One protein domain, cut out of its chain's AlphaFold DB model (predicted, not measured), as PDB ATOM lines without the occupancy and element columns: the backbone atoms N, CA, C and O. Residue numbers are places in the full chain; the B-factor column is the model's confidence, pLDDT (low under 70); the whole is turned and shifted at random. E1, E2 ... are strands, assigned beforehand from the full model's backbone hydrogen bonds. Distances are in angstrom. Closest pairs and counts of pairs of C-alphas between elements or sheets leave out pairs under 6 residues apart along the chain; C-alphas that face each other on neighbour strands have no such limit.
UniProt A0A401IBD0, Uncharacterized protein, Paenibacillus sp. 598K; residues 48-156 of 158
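This is residues 48 to 156 of the 158 residues of an uncharacterized protein of Paenibacillus sp. 598K (UniProt A0A401IBD0). Two strongly twisted sheets of unequal width are stacked partly face to face as a sandwich, and the hairpin of E1 and E2 carries the wider sheet out past the smaller one. A long strandless loop, residues 118 to 135, leads from the wider sheet to the smaller. The printed part has 109 residues, with ten named strands, E1 to E10 along the chain, and no named helix: all strand. The wider sheet runs E1, E2, E10, E8, E7, E4, all antiparallel; the smaller runs E3, E9, E6, E5, mixed. The whole is compact, with a radius of gyration of the C-alphas of 14.0 A and spans of 44 by 36 by 24 A.

Begin at residue 48 with edge strand E1, residues 48 to 53, which makes a hairpin with E2, residues 58 to 65; look for N 50 and O 62, 2.9 A apart. On the other side of E2 is E10, residues 147 to 155, antiparallel at 167 degrees, with N 61 and O 151 at 2.8 A. Next comes E8, residues 112 to 117, antiparallel to E10, with N 117 and O 152 at 2.9 A. E7, residues 104 to 109, makes a hairpin with E8, with N 107 and O 114 at 2.8 A. Edge strand E4, residues 84 to 86, is antiparallel to E7, with N 86 and O 106 at 2.9 A. In the second sheet, E3, residues 72 to 80, is antiparallel to E9, residues 136 to 144; find N 75 and O 141, 2.9 A apart. E9 is parallel to E6, residues 97 to 100, at 42 degrees, with N 98 and O 138 at 2.8 A. E6 makes a hairpin with E5, residues 90 to 94, with N 91 and O 99 at 2.8 A. The two sheets form a sandwich, face to face, the facing parts 9.5 A centre to centre and their strands at 33 degrees.

Find C-alpha 48 at (166.077, 217.363, 172.884); from there E1 runs 16.9 A to C-alpha 53. E2 is 23.6 A long, E3 25.8 A and E9 25.6 A. E10 runs 26.0 A from C-alpha 147 at (163.985, 218.226, 162.810) to C-alpha 155 at (174.348, 195.156, 168.777).

The C-alphas farthest apart, of Pro 68 and Ala 111, are 44.5 A apart. The printed part has no cut; the link from E8 to E9, 18 residues, is long. The mean pLDDT of the printed part is 92.9, and residues 126 to 129 are under 70.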
ATOM      1  N   THR A  48     166.465 218.416 171.946       97.62
ATOM      2  CA  THR A  48     166.077 217.363 172.884       97.62
ATOM      3  C   THR A  48     166.524 216.010 172.356       97.62
ATOM      4  O   THR A  48     166.483 215.763 171.152       97.62
ATOM      5  N   VAL A  49     166.967 215.148 173.270       96.75
ATOM      6  CA  VAL A  49     167.386 213.774 172.981       96.75
ATOM      7  C   VAL A  49     166.680 212.838 173.947       96.75
ATOM      8  O   VAL A  49     166.804 212.994 175.166       96.75
ATOM      9  N   GLU A  50     165.955 211.867 173.419       97.94
ATOM     10  CA  GLU A  50     165.356 210.771 174.177       97.94
ATOM     11  C   GLU A  50     166.055 209.472 173.802       97.94
ATOM     12  O   GLU A  50     166.292 209.222 172.625       97.94
ATOM     13  N   LEU A  51     166.399 208.672 174.808       97.00
ATOM     14  CA  LEU A  51     167.029 207.372 174.638       97.00
ATOM     15  C   LEU A  51     166.088 206.313 175.206       97.00
ATOM     16  O   LEU A  51     165.723 206.398 176.381       97.00
ATOM     17  N   THR A  52     165.739 205.325 174.392       97.81
ATOM     18  CA  THR A  52     164.863 204.217 174.783       97.81
ATOM     19  C   THR A  52     165.534 202.903 174.422       97.81
ATOM     20  O   THR A  52     165.989 202.742 173.293       97.81
ATOM     21  N   GLU A  53     165.613 201.970 175.364       96.69
ATOM     22  CA  GLU A  53     166.098 200.613 175.096       96.69
ATOM     23  C   GLU A  53     165.064 199.831 174.271       96.69
ATOM     24  O   GLU A  53     163.857 200.015 174.453       96.69
ATOM     25  N   THR A  54     165.521 198.996 173.337       94.56
ATOM     26  CA  THR A  54     164.640 198.171 172.500       94.56
ATOM     27  C   THR A  54     164.533 196.748 173.041       94.56
ATOM     28  O   THR A  54     165.497 196.198 173.572       94.56
ATOM     29  N   ASP A  55     163.379 196.106 172.828       91.12
ATOM     30  CA  ASP A  55     163.137 194.714 173.248       91.12
ATOM     31  C   ASP A  55     164.121 193.711 172.612       91.12
ATOM     32  O   ASP A  55     164.345 192.615 173.126       91.12
ATOM     33  N   GLU A  56     164.717 194.071 171.474       85.50
ATOM     34  CA  GLU A  56     165.640 193.222 170.717       85.50
ATOM     35  C   GLU A  56     167.090 193.276 171.223       85.50
ATOM     36  O   GLU A  56     167.906 192.462 170.771       85.50
ATOM     37  N   GLY A  57     167.390 194.177 172.168       87.06
ATOM     38  CA  GLY A  57     168.739 194.514 172.617       87.06
ATOM     39  C   GLY A  57     169.336 195.621 171.746       87.06
ATOM     40  O   GLY A  57     169.758 195.381 170.615       87.06
ATOM     41  N   GLY A  58     169.352 196.848 172.265       94.56
ATOM     42  CA  GLY A  58     169.794 198.034 171.535       94.56
ATOM     43  C   GLY A  58     169.105 199.301 172.030       94.56
ATOM     44  O   GLY A  58     168.459 199.299 173.079       94.56
ATOM     45  N   TRP A  59     169.225 200.388 171.268       97.31
ATOM     46  CA  TRP A  59     168.654 201.682 171.642       97.31
ATOM     47  C   TRP A  59     168.042 202.429 170.463       97.31
ATOM     48  O   TRP A  59     168.508 202.340 169.333       97.31
ATOM     49  N   LEU A  60     167.028 203.236 170.757       97.88
ATOM     50  CA  LEU A  60     166.501 204.277 169.884       97.88
ATOM     51  C   LEU A  60     166.839 205.640 170.480       97.88
ATOM     52  O   LEU A  60     166.490 205.930 171.624       97.88
ATOM     53  N   LEU A  61     167.507 206.474 169.689       97.44
ATOM     54  CA  LEU A  61     167.828 207.859 170.001       97.44
ATOM     55  C   LEU A  61     166.903 208.758 169.186       97.44
ATOM     56  O   LEU A  61     167.071 208.874 167.974       97.44
ATOM     57  N   ARG A  62     165.946 209.422 169.835       98.12
ATOM     58  CA  ARG A  62     165.062 210.401 169.189       98.12
ATOM     59  C   ARG A  62     165.560 211.818 169.458       98.12
ATOM     60  O   ARG A  62     165.566 212.278 170.598       98.12
ATOM     61  N   LEU A  63     165.967 212.498 168.395       97.62
ATOM     62  CA  LEU A  63     166.511 213.852 168.357       97.62
ATOM     63  C   LEU A  63     165.428 214.808 167.862       97.62
ATOM     64  O   LEU A  63     164.842 214.569 166.809       97.62
ATOM     65  N   ARG A  64     165.155 215.899 168.583       97.81
ATOM     66  CA  ARG A  64     164.174 216.901 168.135       97.81
ATOM     67  C   ARG A  64     164.626 218.323 168.396       97.81
ATOM     68  O   ARG A  64     165.134 218.611 169.480       97.81
ATOM     69  N   CYS A  65     164.352 219.210 167.450       96.94
ATOM     70  CA  CYS A  65     164.447 220.653 167.619       96.94
ATOM     71  C   CYS A  65     163.383 221.325 166.744       96.94
ATOM     72  O   CYS A  65     163.303 221.055 165.549       96.94
ATOM     73  N   ALA A  66     162.554 222.171 167.356       95.94
ATOM     74  CA  ALA A  66     161.408 222.811 166.705       95.94
ATOM     75  C   ALA A  66     161.647 224.296 166.390       95.94
ATOM     76  O   ALA A  66     160.698 225.011 166.073       95.94
ATOM     77  N   GLU A  67     162.890 224.765 166.521       93.81
ATOM     78  CA  GLU A  67     163.227 226.161 166.260       93.81
ATOM     79  C   GLU A  67     162.947 226.501 164.785       93.81
ATOM     80  O   GLU A  67     163.265 225.698 163.903       93.81
ATOM     81  N   PRO A  68     162.319 227.654 164.497       88.62
ATOM     82  CA  PRO A  68     161.884 228.004 163.145       88.62
ATOM     83  C   PRO A  68     163.026 228.513 162.259       88.62
ATOM     84  O   PRO A  68     162.891 228.559 161.037       88.62
ATOM     85  N   GLU A  69     164.130 228.943 162.865       88.06
ATOM     86  CA  GLU A  69     165.315 229.391 162.143       88.06
ATOM     87  C   GLU A  69     166.077 228.202 161.570       88.06
ATOM     88  O   GLU A  69     166.151 227.157 162.210       88.06
ATOM     89  N   LEU A  70     166.678 228.365 160.388       88.88
ATOM     90  CA  LEU A  70     167.500 227.328 159.764       88.88
ATOM     91  C   LEU A  70     168.837 227.193 160.499       88.88
ATOM     92  O   LEU A  70     169.708 228.059 160.405       88.88
ATOM     93  N   LEU A  71     168.995 226.077 161.200       90.06
ATOM     94  CA  LEU A  71     170.164 225.713 161.983       90.06
ATOM     95  C   LEU A  71     170.639 224.334 161.541       90.06
ATOM     96  O   LEU A  71     169.930 223.335 161.687       90.06
ATOM     97  N   LEU A  72     171.861 224.278 161.016       91.25
ATOM     98  CA  LEU A  72     172.533 223.015 160.749       91.25
ATOM     99  C   LEU A  72     172.974 222.397 162.077       91.25
ATOM    100  O   LEU A  72     173.787 222.972 162.796       91.25
ATOM    101  N   THR A  73     172.473 221.202 162.370       91.00
ATOM    102  CA  THR A  73     172.900 220.387 163.507       91.00
ATOM    103  C   THR A  73     173.627 219.153 162.995       91.00
ATOM    104  O   THR A  73     173.085 218.393 162.198       91.00
ATOM    105  N   ARG A  74     174.850 218.922 163.476       91.12
ATOM    106  CA  ARG A  74     175.625 217.721 163.151       91.12
ATOM    107  C   ARG A  74     175.654 216.786 164.350       91.12
ATOM    108  O   ARG A  74     176.184 217.139 165.402       91.12
ATOM    109  N   VAL A  75     175.101 215.591 164.188       93.69
ATOM    110  CA  VAL A  75     175.245 214.511 165.168       93.69
ATOM    111  C   VAL A  75     176.555 213.799 164.871       93.69
ATOM    112  O   VAL A  75     176.765 213.362 163.742       93.69
ATOM    113  N   ILE A  76     177.436 213.704 165.866       94.44
ATOM    114  CA  ILE A  76     178.740 213.050 165.735       94.44
ATOM    115  C   ILE A  76     178.731 211.793 166.599       94.44
ATOM    116  O   ILE A  76     178.584 211.867 167.819       94.44
ATOM    117  N   LEU A  77     178.907 210.645 165.957       95.38
ATOM    118  CA  LEU A  77     179.075 209.352 166.603       95.38
ATOM    119  C   LEU A  77     180.555 208.981 166.545       95.38
ATOM    120  O   LEU A  77     181.158 208.992 165.472       95.38
ATOM    121  N   LEU A  78     181.143 208.689 167.701       95.88
ATOM    122  CA  LEU A  78     182.559 208.357 167.817       95.88
ATOM    123  C   LEU A  78     182.728 206.853 168.001       95.88
ATOM    124  O   LEU A  78     182.110 206.260 168.884       95.88
ATOM    125  N   PHE A  79     183.607 206.269 167.196       96.50
ATOM    126  CA  PHE A  79     183.964 204.855 167.246       96.50
ATOM    127  C   PHE A  79     185.463 204.703 167.451       96.50
ATOM    128  O   PHE A  79     186.233 205.592 167.087       96.50
ATOM    129  N   GLY A  80     185.887 203.591 168.044       95.81
ATOM    130  CA  GLY A  80     187.305 203.269 168.163       95.81
ATOM    131  C   GLY A  80     187.940 203.055 166.790       95.81
ATOM    132  O   GLY A  80     187.318 202.502 165.886       95.81
ATOM    133  N   SER A  81     189.180 203.508 166.610       94.69
ATOM    134  CA  SER A  81     189.915 203.350 165.347       94.69
ATOM    135  C   SER A  81     190.220 201.896 164.978       94.69
ATOM    136  O   SER A  81     190.577 201.625 163.837       94.69
ATOM    137  N   GLU A  82     190.067 200.981 165.930       93.88
ATOM    138  CA  GLU A  82     190.138 199.535 165.761       93.88
ATOM    139  C   GLU A  82     188.911 198.926 165.069       93.88
ATOM    140  O   GLU A  82     188.994 197.784 164.618       93.88
ATOM    141  N   CYS A  83     187.792 199.655 164.981       95.50
ATOM    142  CA  CYS A  83     186.630 199.214 164.218       95.50
ATOM    143  C   CYS A  83     186.859 199.381 162.716       95.50
ATOM    144  O   CYS A  83     187.336 200.419 162.247       95.50
ATOM    145  N   GLU A  84     186.372 198.408 161.957       96.94
ATOM    146  CA  GLU A  84     186.100 198.578 160.536       96.94
ATOM    147  C   GLU A  84     184.693 199.162 160.359       96.94
ATOM    148  O   GLU A  84     183.711 198.593 160.846       96.94
ATOM    149  N   LEU A  85     184.601 200.315 159.692       97.75
ATOM    150  CA  LEU A  85     183.330 200.958 159.365       97.75
ATOM    151  C   LEU A  85     182.890 200.576 157.950       97.75
ATOM    152  O   LEU A  85     183.668 200.661 157.002       97.75
ATOM    153  N   SER A  86     181.627 200.188 157.797       97.75
ATOM    154  CA  SER A  86     181.041 199.813 156.506       97.75
ATOM    155  C   SER A  86     179.582 200.257 156.399       97.75
ATOM    156  O   SER A  86     178.885 200.363 157.402       97.75
ATOM    157  N   GLY A  87     179.103 200.524 155.188       97.50
ATOM    158  CA  GLY A  87     177.715 200.913 154.924       97.50
ATOM    159  C   GLY A  87     177.560 201.411 153.493       97.50
ATOM    160  O   GLY A  87     178.477 202.030 152.961       97.50
ATOM    161  N   GLU A  88     176.419 201.139 152.858       96.56
ATOM    162  CA  GLU A  88     176.175 201.506 151.450       96.56
ATOM    163  C   GLU A  88     176.252 203.024 151.222       96.56
ATOM    164  O   GLU A  88     176.802 203.496 150.229       96.56
ATOM    165  N   HIS A  89     175.757 203.787 152.194       96.50
ATOM    166  CA  HIS A  89     175.659 205.242 152.155       96.50
ATOM    167  C   HIS A  89     176.626 205.921 153.140       96.50
ATOM    168  O   HIS A  89     176.415 207.063 153.553       96.50
ATOM    169  N   LEU A  90     177.689 205.217 153.538       97.00
ATOM    170  CA  LEU A  90     178.747 205.773 154.373       97.00
ATOM    171  C   LEU A  90     179.835 206.382 153.479       97.00
ATOM    172  O   LEU A  90     180.553 205.673 152.779       97.00
ATOM    173  N   GLN A  91     179.960 207.705 153.502       95.06
ATOM    174  CA  GLN A  91     180.914 208.442 152.673       95.06
ATOM    175  C   GLN A  91     182.142 208.847 153.483       95.06
ATOM    176  O   GLN A  91     182.019 209.588 154.456       95.06
ATOM    177  N   GLU A  92     183.331 208.423 153.062       93.19
ATOM    178  CA  GLU A  92     184.592 208.870 153.662       93.19
ATOM    179  C   GLU A  92     184.873 210.342 153.316       93.19
ATOM    180  O   GLU A  92     184.786 210.753 152.159       93.19
ATOM    181  N   GLN A  93     185.201 211.139 154.333       89.44
ATOM    182  CA  GLN A  93     185.535 212.565 154.220       89.44
ATOM    183  C   GLN A  93     187.036 212.833 154.468       89.44
ATOM    184  O   GLN A  93     187.475 213.979 154.402       89.44
ATOM    185  N   GLY A  94     187.823 211.783 154.737       87.19
ATOM    186  CA  GLY A  94     189.247 211.851 155.085       87.19
ATOM    187  C   GLY A  94     189.503 211.947 156.593       87.19
ATOM    188  O   GLY A  94     188.597 212.206 157.378       87.19
ATOM    189  N   ASP A  95     190.747 211.704 157.017       87.19
ATOM    190  CA  ASP A  95     191.209 211.845 158.412       87.19
ATOM    191  C   ASP A  95     190.356 211.107 159.467       87.19
ATOM    192  O   ASP A  95     190.129 211.606 160.572       87.19
ATOM    193  N   GLY A  96     189.865 209.904 159.135       90.06
ATOM    194  CA  GLY A  96     189.015 209.106 160.029       90.06
ATOM    195  C   GLY A  96     187.602 209.671 160.205       90.06
ATOM    196  O   GLY A  96     186.949 209.396 161.212       90.06
ATOM    197  N   ARG A  97     187.137 210.487 159.252       92.94
ATOM    198  CA  ARG A  97     185.804 211.091 159.230       92.94
ATOM    199  C   ARG A  97     184.953 210.454 158.149       92.94
ATOM    200  O   ARG A  97     185.391 210.264 157.015       92.94
ATOM    201  N   TYR A  98     183.702 210.211 158.494       94.62
ATOM    202  CA  TYR A  98     182.705 209.622 157.625       94.62
ATOM    203  C   TYR A  98     181.383 210.361 157.781       94.62
ATOM    204  O   TYR A  98     181.077 210.909 158.838       94.62
ATOM    205  N   MET A  99     180.570 210.333 156.736       94.81
ATOM    206  CA  MET A  99     179.227 210.891 156.729       94.81
ATOM    207  C   MET A  99     178.233 209.804 156.345       94.81
ATOM    208  O   MET A  99     178.367 209.198 155.284       94.81
ATOM    209  N   LEU A 100     177.249 209.547 157.206       96.88
ATOM    210  CA  LEU A 100     176.185 208.590 156.925       96.88
ATOM    211  C   LEU A 100     175.005 209.341 156.310       96.88
ATOM    212  O   LEU A 100     174.241 209.995 157.020       96.88
ATOM    213  N   VAL A 101     174.893 209.282 154.982       96.19
ATOM    214  CA  VAL A 101     173.932 210.123 154.249       96.19
ATOM    215  C   VAL A 101     172.518 209.550 154.245       96.19
ATOM    216  O   VAL A 101     171.558 210.307 154.151       96.19
ATOM    217  N   GLU A 102     172.391 208.232 154.377       96.75
ATOM    218  CA  GLU A 102     171.127 207.494 154.387       96.75
ATOM    219  C   GLU A 102     171.331 206.130 155.066       96.75
ATOM    220  O   GLU A 102     172.454 205.634 155.160       96.75
ATOM    221  N   GLY A 103     170.245 205.522 155.543       97.12
ATOM    222  CA  GLY A 103     170.230 204.130 155.981       97.12
ATOM    223  C   GLY A 103     171.183 203.849 157.136       97.12
ATOM    224  O   GLY A 103     171.284 204.640 158.081       97.12
ATOM    225  N   ALA A 104     171.868 202.707 157.051       97.94
ATOM    226  CA  ALA A 104     172.658 202.163 158.140       97.94
ATOM    227  C   ALA A 104     174.143 201.992 157.810       97.94
ATOM    228  O   ALA A 104     174.544 201.771 156.664       97.94
ATOM    229  N   MET A 105     174.949 202.028 158.865       98.12
ATOM    230  CA  MET A 105     176.353 201.643 158.857       98.12
ATOM    231  C   MET A 105     176.650 200.669 159.996       98.12
ATOM    232  O   MET A 105     175.907 200.580 160.973       98.12
ATOM    233  N   ARG A 106     177.752 199.936 159.872       97.94
ATOM    234  CA  ARG A 106     178.227 198.962 160.847       97.94
ATOM    235  C   ARG A 106     179.670 199.260 161.241       97.94
ATOM    236  O   ARG A 106     180.526 199.381 160.371       97.94
ATOM    237  N   CYS A 107     179.915 199.316 162.547       97.62
ATOM    238  CA  CYS A 107     181.230 199.271 163.190       97.62
ATOM    239  C   CYS A 107     181.479 197.828 163.609       97.62
ATOM    240  O   CYS A 107     180.708 197.289 164.405       97.62
ATOM    241  N   GLN A 108     182.519 197.197 163.076       97.62
ATOM    242  CA  GLN A 108     182.852 195.812 163.383       97.62
ATOM    243  C   GLN A 108     184.226 195.707 164.044       97.62
ATOM    244  O   GLN A 108     185.205 196.260 163.548       97.62
ATOM    245  N   ALA A 109     184.297 194.953 165.141       95.50
ATOM    246  CA  ALA A 109     185.527 194.627 165.854       95.50
ATOM    247  C   ALA A 109     185.603 193.104 166.050       95.50
ATOM    248  O   ALA A 109     185.076 192.536 167.005       95.50
ATOM    249  N   GLY A 110     186.242 192.414 165.102       93.25
ATOM    250  CA  GLY A 110     186.259 190.951 165.082       93.25
ATOM    251  C   GLY A 110     184.870 190.370 164.794       93.25
ATOM    252  O   GLY A 110     184.305 190.610 163.727       93.25
ATOM    253  N   ALA A 111     184.338 189.567 165.720       93.06
ATOM    254  CA  ALA A 111     183.008 188.962 165.589       93.06
ATOM    255  C   ALA A 111     181.873 189.877 166.080       93.06
ATOM    256  O   ALA A 111     180.719 189.667 165.704       93.06
ATOM    257  N   ASP A 112     182.203 190.886 166.887       94.88
ATOM    258  CA  ASP A 112     181.233 191.805 167.467       94.88
ATOM    259  C   ASP A 112     180.990 193.010 166.566       94.88
ATOM    260  O   ASP A 112     181.878 193.460 165.833       94.88
ATOM    261  N   TRP A 113     179.771 193.542 166.625       95.81
ATOM    262  CA  TRP A 113     179.394 194.693 165.821       95.81
ATOM    263  C   TRP A 113     178.378 195.602 166.508       95.81
ATOM    264  O   TRP A 113     177.567 195.182 167.335       95.81
ATOM    265  N   ILE A 114     178.414 196.865 166.090       96.56
ATOM    266  CA  ILE A 114     177.402 197.883 166.354       96.56
ATOM    267  C   ILE A 114     176.866 198.329 164.999       96.56
ATOM    268  O   ILE A 114     177.638 198.728 164.130       96.56
ATOM    269  N   GLU A 115     175.557 198.262 164.812       97.44
ATOM    270  CA  GLU A 115     174.885 198.813 163.642       97.44
ATOM    271  C   GLU A 115     174.145 200.076 164.052       97.44
ATOM    272  O   GLU A 115     173.452 200.096 165.070       97.44
ATOM    273  N   VAL A 116     174.312 201.127 163.260       98.06
ATOM    274  CA  VAL A 116     173.653 202.412 163.444       98.06
ATOM    275  C   VAL A 116     172.859 202.718 162.191       98.06
ATOM    276  O   VAL A 116     173.441 202.868 161.122       98.06
ATOM    277  N   ASP A 117     171.549 202.836 162.345       98.06
ATOM    278  CA  ASP A 117     170.593 203.198 161.304       98.06
ATOM    279  C   ASP A 117     169.999 204.575 161.612       98.06
ATOM    280  O   ASP A 117     169.752 204.899 162.774       98.06
ATOM    281  N   GLY A 118     169.797 205.398 160.590       97.31
ATOM    282  CA  GLY A 118     169.380 206.793 160.732       97.31
ATOM    283  C   GLY A 118     170.354 207.775 160.089       97.31
ATOM    284  O   GLY A 118     170.607 208.843 160.648       97.31
ATOM    285  N   GLY A 119     170.925 207.425 158.937       96.56
ATOM    286  CA  GLY A 119     171.618 208.384 158.082       96.56
ATOM    287  C   GLY A 119     170.718 209.529 157.629       96.56
ATOM    288  O   GLY A 119     169.522 209.335 157.420       96.56
ATOM    289  N   ALA A 120     171.301 210.718 157.481       95.56
ATOM    290  CA  ALA A 120     170.627 211.889 156.928       95.56
ATOM    291  C   ALA A 120     171.633 212.915 156.393       95.56
ATOM    292  O   ALA A 120     172.733 213.100 156.934       95.56
ATOM    293  N   LEU A 121     171.209 213.618 155.341       90.94
ATOM    294  CA  LEU A 121     171.955 214.682 154.681       90.94
ATOM    295  C   LEU A 121     171.030 215.854 154.337       90.94
ATOM    296  O   LEU A 121     170.834 216.190 153.170       90.94
ATOM    297  N   ASP A 122     170.476 216.510 155.353       87.50
ATOM    298  CA  ASP A 122     169.566 217.645 155.134       87.50
ATOM    299  C   ASP A 122     170.284 218.876 154.545       87.50
ATOM    300  O   ASP A 122     169.650 219.796 154.025       87.50
ATOM    301  N   HIS A 123     171.620 218.919 154.624       83.00
ATOM    302  CA  HIS A 123     172.427 220.013 154.089       83.00
ATOM    303  C   HIS A 123     173.847 219.571 153.696       83.00
ATOM    304  O   HIS A 123     174.470 218.747 154.369       83.00
ATOM    305  N   LEU A 124     174.394 220.201 152.648       77.19
ATOM    306  CA  LEU A 124     175.737 219.944 152.094       77.19
ATOM    307  C   LEU A 124     176.817 220.922 152.587       77.19
ATOM    308  O   LEU A 124     177.929 220.937 152.064       77.19
ATOM    309  N   ALA A 125     176.500 221.785 153.553       71.75
ATOM    310  CA  ALA A 125     177.475 222.766 154.030       71.75
ATOM    311  C   ALA A 125     178.628 222.052 154.725       71.75
ATOM    312  O   ALA A 125     178.429 221.260 155.654       71.75
ATOM    313  N   SER A 126     179.842 222.414 154.320       63.44
ATOM    314  CA  SER A 126     181.006 222.186 155.152       63.44
ATOM    315  C   SER A 126     180.858 223.043 156.410       63.44
ATOM    316  O   SER A 126     180.598 224.244 156.350       63.44
ATOM    317  N   ALA A 127     180.976 222.402 157.564       63.81
ATOM    318  CA  ALA A 127     181.156 223.084 158.836       63.81
ATOM    319  C   ALA A 127     182.563 222.743 159.316       63.81
ATOM    320  O   ALA A 127     183.064 221.663 158.985       63.81
ATOM    321  N   GLU A 128     183.198 223.648 160.060       63.91
ATOM    322  CA  GLU A 128     184.438 223.307 160.753       63.91
ATOM    323  C   GLU A 128     184.153 222.146 161.690       63.91
ATOM    324  O   GLU A 128     183.317 222.229 162.593       63.91
ATOM    325  N   ASP A 129     184.819 221.032 161.437       66.31
ATOM    326  CA  ASP A 129     184.615 219.876 162.267       66.31
ATOM    327  C   ASP A 129     185.389 220.007 163.579       66.31
ATOM    328  O   ASP A 129     186.569 220.369 163.598       66.31
ATOM    329  N   GLN A 130     184.767 219.571 164.678       71.94
ATOM    330  CA  GLN A 130     185.517 219.286 165.897       71.94
ATOM    331  C   GLN A 130     186.633 218.275 165.612       71.94
ATOM    332  O   GLN A 130     186.496 217.374 164.775       71.94
ATOM    333  N   ALA A 131     187.755 218.439 166.314       80.88
ATOM    334  CA  ALA A 131     188.863 217.502 166.239       80.88
ATOM    335  C   ALA A 131     188.385 216.108 166.666       80.88
ATOM    336  O   ALA A 131     187.826 215.948 167.752       80.88
ATOM    337  N   VAL A 132     188.616 215.103 165.819       86.38
ATOM    338  CA  VAL A 132     188.362 213.708 166.188       86.38
ATOM    339  C   VAL A 132     189.379 213.323 167.269       86.38
ATOM    340  O   VAL A 132     190.582 213.518 167.056       86.38
ATOM    341  N   PRO A 133     188.947 212.820 168.440       91.12
ATOM    342  CA  PRO A 133     189.875 212.386 169.475       91.12
ATOM    343  C   PRO A 133     190.854 211.328 168.955       91.12
ATOM    344  O   PRO A 133     190.530 210.518 168.085       91.12
ATOM    345  N   ARG A 134     192.074 211.310 169.501       92.38
ATOM    346  CA  ARG A 134     193.092 210.334 169.094       92.38
ATOM    347  C   ARG A 134     192.598 208.908 169.351       92.38
ATOM    348  O   ARG A 134     192.186 208.600 170.463       92.38
ATOM    349  N   GLY A 135     192.742 208.041 168.350       93.94
ATOM    350  CA  GLY A 135     192.281 206.653 168.428       93.94
ATOM    351  C   GLY A 135     190.785 206.492 168.159       93.94
ATOM    352  O   GLY A 135     190.261 205.406 168.378       93.94
ATOM    353  N   CYS A 136     190.110 207.540 167.680       95.69
ATOM    354  CA  CYS A 136     188.722 207.479 167.250       95.69
ATOM    355  C   CYS A 136     188.578 207.723 165.744       95.69
ATOM    356  O   CYS A 136     189.444 208.314 165.100       95.69
ATOM    357  N   GLN A 137     187.438 207.296 165.224       95.38
ATOM    358  CA  GLN A 137     186.867 207.687 163.945       95.38
ATOM    359  C   GLN A 137     185.510 208.348 164.224       95.38
ATOM    360  O   GLN A 137     184.868 208.052 165.236       95.38
ATOM    361  N   ALA A 138     185.074 209.256 163.355       95.56
ATOM    362  CA  ALA A 138     183.830 210.000 163.521       95.56
ATOM    363  C   ALA A 138     182.870 209.726 162.366       95.56
ATOM    364  O   ALA A 138     183.237 209.906 161.209       95.56
ATOM    365  N   VAL A 139     181.630 209.355 162.683       95.81
ATOM    366  CA  VAL A 139     180.527 209.262 161.719       95.81
ATOM    367  C   VAL A 139     179.553 210.398 161.987       95.81
ATOM    368  O   VAL A 139     179.070 210.556 163.110       95.81
ATOM    369  N   THR A 140     179.266 211.198 160.966       95.06
ATOM    370  CA  THR A 140     178.415 212.382 161.082       95.06
ATOM    371  C   THR A 140     177.089 212.208 160.358       95.06
ATOM    372  O   THR A 140     177.062 211.686 159.244       95.06
ATOM    373  N   VAL A 141     176.020 212.727 160.959       95.12
ATOM    374  CA  VAL A 141     174.685 212.869 160.360       95.12
ATOM    375  C   VAL A 141     174.295 214.347 160.399       95.12
ATOM    376  O   VAL A 141     174.413 214.981 161.452       95.12
ATOM    377  N   ASN A 142     173.865 214.908 159.266       94.50
ATOM    378  CA  ASN A 142     173.491 216.321 159.158       94.50
ATOM    379  C   ASN A 142     171.969 216.473 159.204       94.50
ATOM    380  O   ASN A 142     171.271 215.925 158.354       94.50
ATOM    381  N   LEU A 143     171.492 217.279 160.149       94.62
ATOM    382  CA  LEU A 143     170.084 217.607 160.354       94.62
ATOM    383  C   LEU A 143     169.866 219.110 160.186       94.62
ATOM    384  O   LEU A 143     170.723 219.907 160.582       94.62
ATOM    385  N   LEU A 144     168.717 219.509 159.651       94.44
ATOM    386  CA  LEU A 144     168.330 220.915 159.533       94.44
ATOM    387  C   LEU A 144     167.040 221.172 160.310       94.44
ATOM    388  O   LEU A 144     166.091 220.401 160.227       94.44
ATOM    389  N   THR A 145     166.997 222.243 161.099       93.81
ATOM    390  CA  THR A 145     165.772 222.606 161.819       93.81
ATOM    391  C   THR A 145     164.636 223.034 160.873       93.81
ATOM    392  O   THR A 145     164.893 223.653 159.837       93.81
ATOM    393  N   PRO A 146     163.372 222.760 161.250       95.38
ATOM    394  CA  PRO A 146     162.985 221.903 162.368       95.38
ATOM    395  C   PRO A 146     163.240 220.426 162.030       95.38
ATOM    396  O   PRO A 146     162.923 219.978 160.933       95.38
ATOM    397  N   TYR A 147     163.754 219.660 162.992       96.31
ATOM    398  CA  TYR A 147     163.985 218.226 162.810       96.31
ATOM    399  C   TYR A 147     163.320 217.398 163.904       96.31
ATOM    400  O   TYR A 147     163.303 217.758 165.086       96.31
ATOM    401  N   GLU A 148     162.827 216.236 163.493       97.31
ATOM    402  CA  GLU A 148     162.573 215.082 164.342       97.31
ATOM    403  C   GLU A 148     163.248 213.883 163.677       97.31
ATOM    404  O   GLU A 148     162.787 213.398 162.649       97.31
ATOM    405  N   HIS A 149     164.357 213.432 164.255       97.94
ATOM    406  CA  HIS A 149     165.206 212.397 163.678       97.94
ATOM    407  C   HIS A 149     165.384 211.243 164.654       97.94
ATOM    408  O   HIS A 149     165.483 211.461 165.862       97.94
ATOM    409  N   THR A 150     165.428 210.014 164.147       98.19
ATOM    410  CA  THR A 150     165.645 208.823 164.976       98.19
ATOM    411  C   THR A 150     166.880 208.082 164.500       98.19
ATOM    412  O   THR A 150     167.001 207.786 163.316       98.19
ATOM    413  N   ILE A 151     167.769 207.762 165.438       98.31
ATOM    414  CA  ILE A 151     168.910 206.875 165.219       98.31
ATOM    415  C   ILE A 151     168.653 205.581 165.989       98.31
ATOM    416  O   ILE A 151     168.462 205.609 167.206       98.31
ATOM    417  N   ALA A 152     168.643 204.452 165.292       98.00
ATOM    418  CA  ALA A 152     168.547 203.130 165.890       98.00
ATOM    419  C   ALA A 152     169.936 202.503 166.011       98.00
ATOM    420  O   ALA A 152     170.709 202.497 165.060       98.00
ATOM    421  N   ILE A 153     170.238 201.959 167.185       97.56
ATOM    422  CA  ILE A 153     171.489 201.272 167.492       97.56
ATOM    423  C   ILE A 153     171.162 199.817 167.810       97.56
ATOM    424  O   ILE A 153     170.400 199.544 168.739       97.56
ATOM    425  N   ARG A 154     171.759 198.889 167.063       96.69
ATOM    426  CA  ARG A 154     171.668 197.439 167.288       96.69
ATOM    427  C   ARG A 154     173.054 196.885 167.597       96.69
ATOM    428  O   ARG A 154     174.054 197.404 167.102       96.69
ATOM    429  N   LEU A 155     173.105 195.824 168.392       94.62
ATOM    430  CA  LEU A 155     174.348 195.156 168.777       94.62
ATOM    431  C   LEU A 155     174.358 193.700 168.307       94.62
ATOM    432  O   LEU A 155     173.301 193.065 168.221       94.62
ATOM    433  N   SER A 156     175.551 193.145 168.086       91.25
ATOM    434  CA  SER A 156     175.724 191.694 168.030       91.25
ATOM    435  C   SER A 156     175.218 191.060 169.328       91.25
ATOM    436  O   SER A 156     175.529 191.509 170.431       91.25
TER     437      SER A 156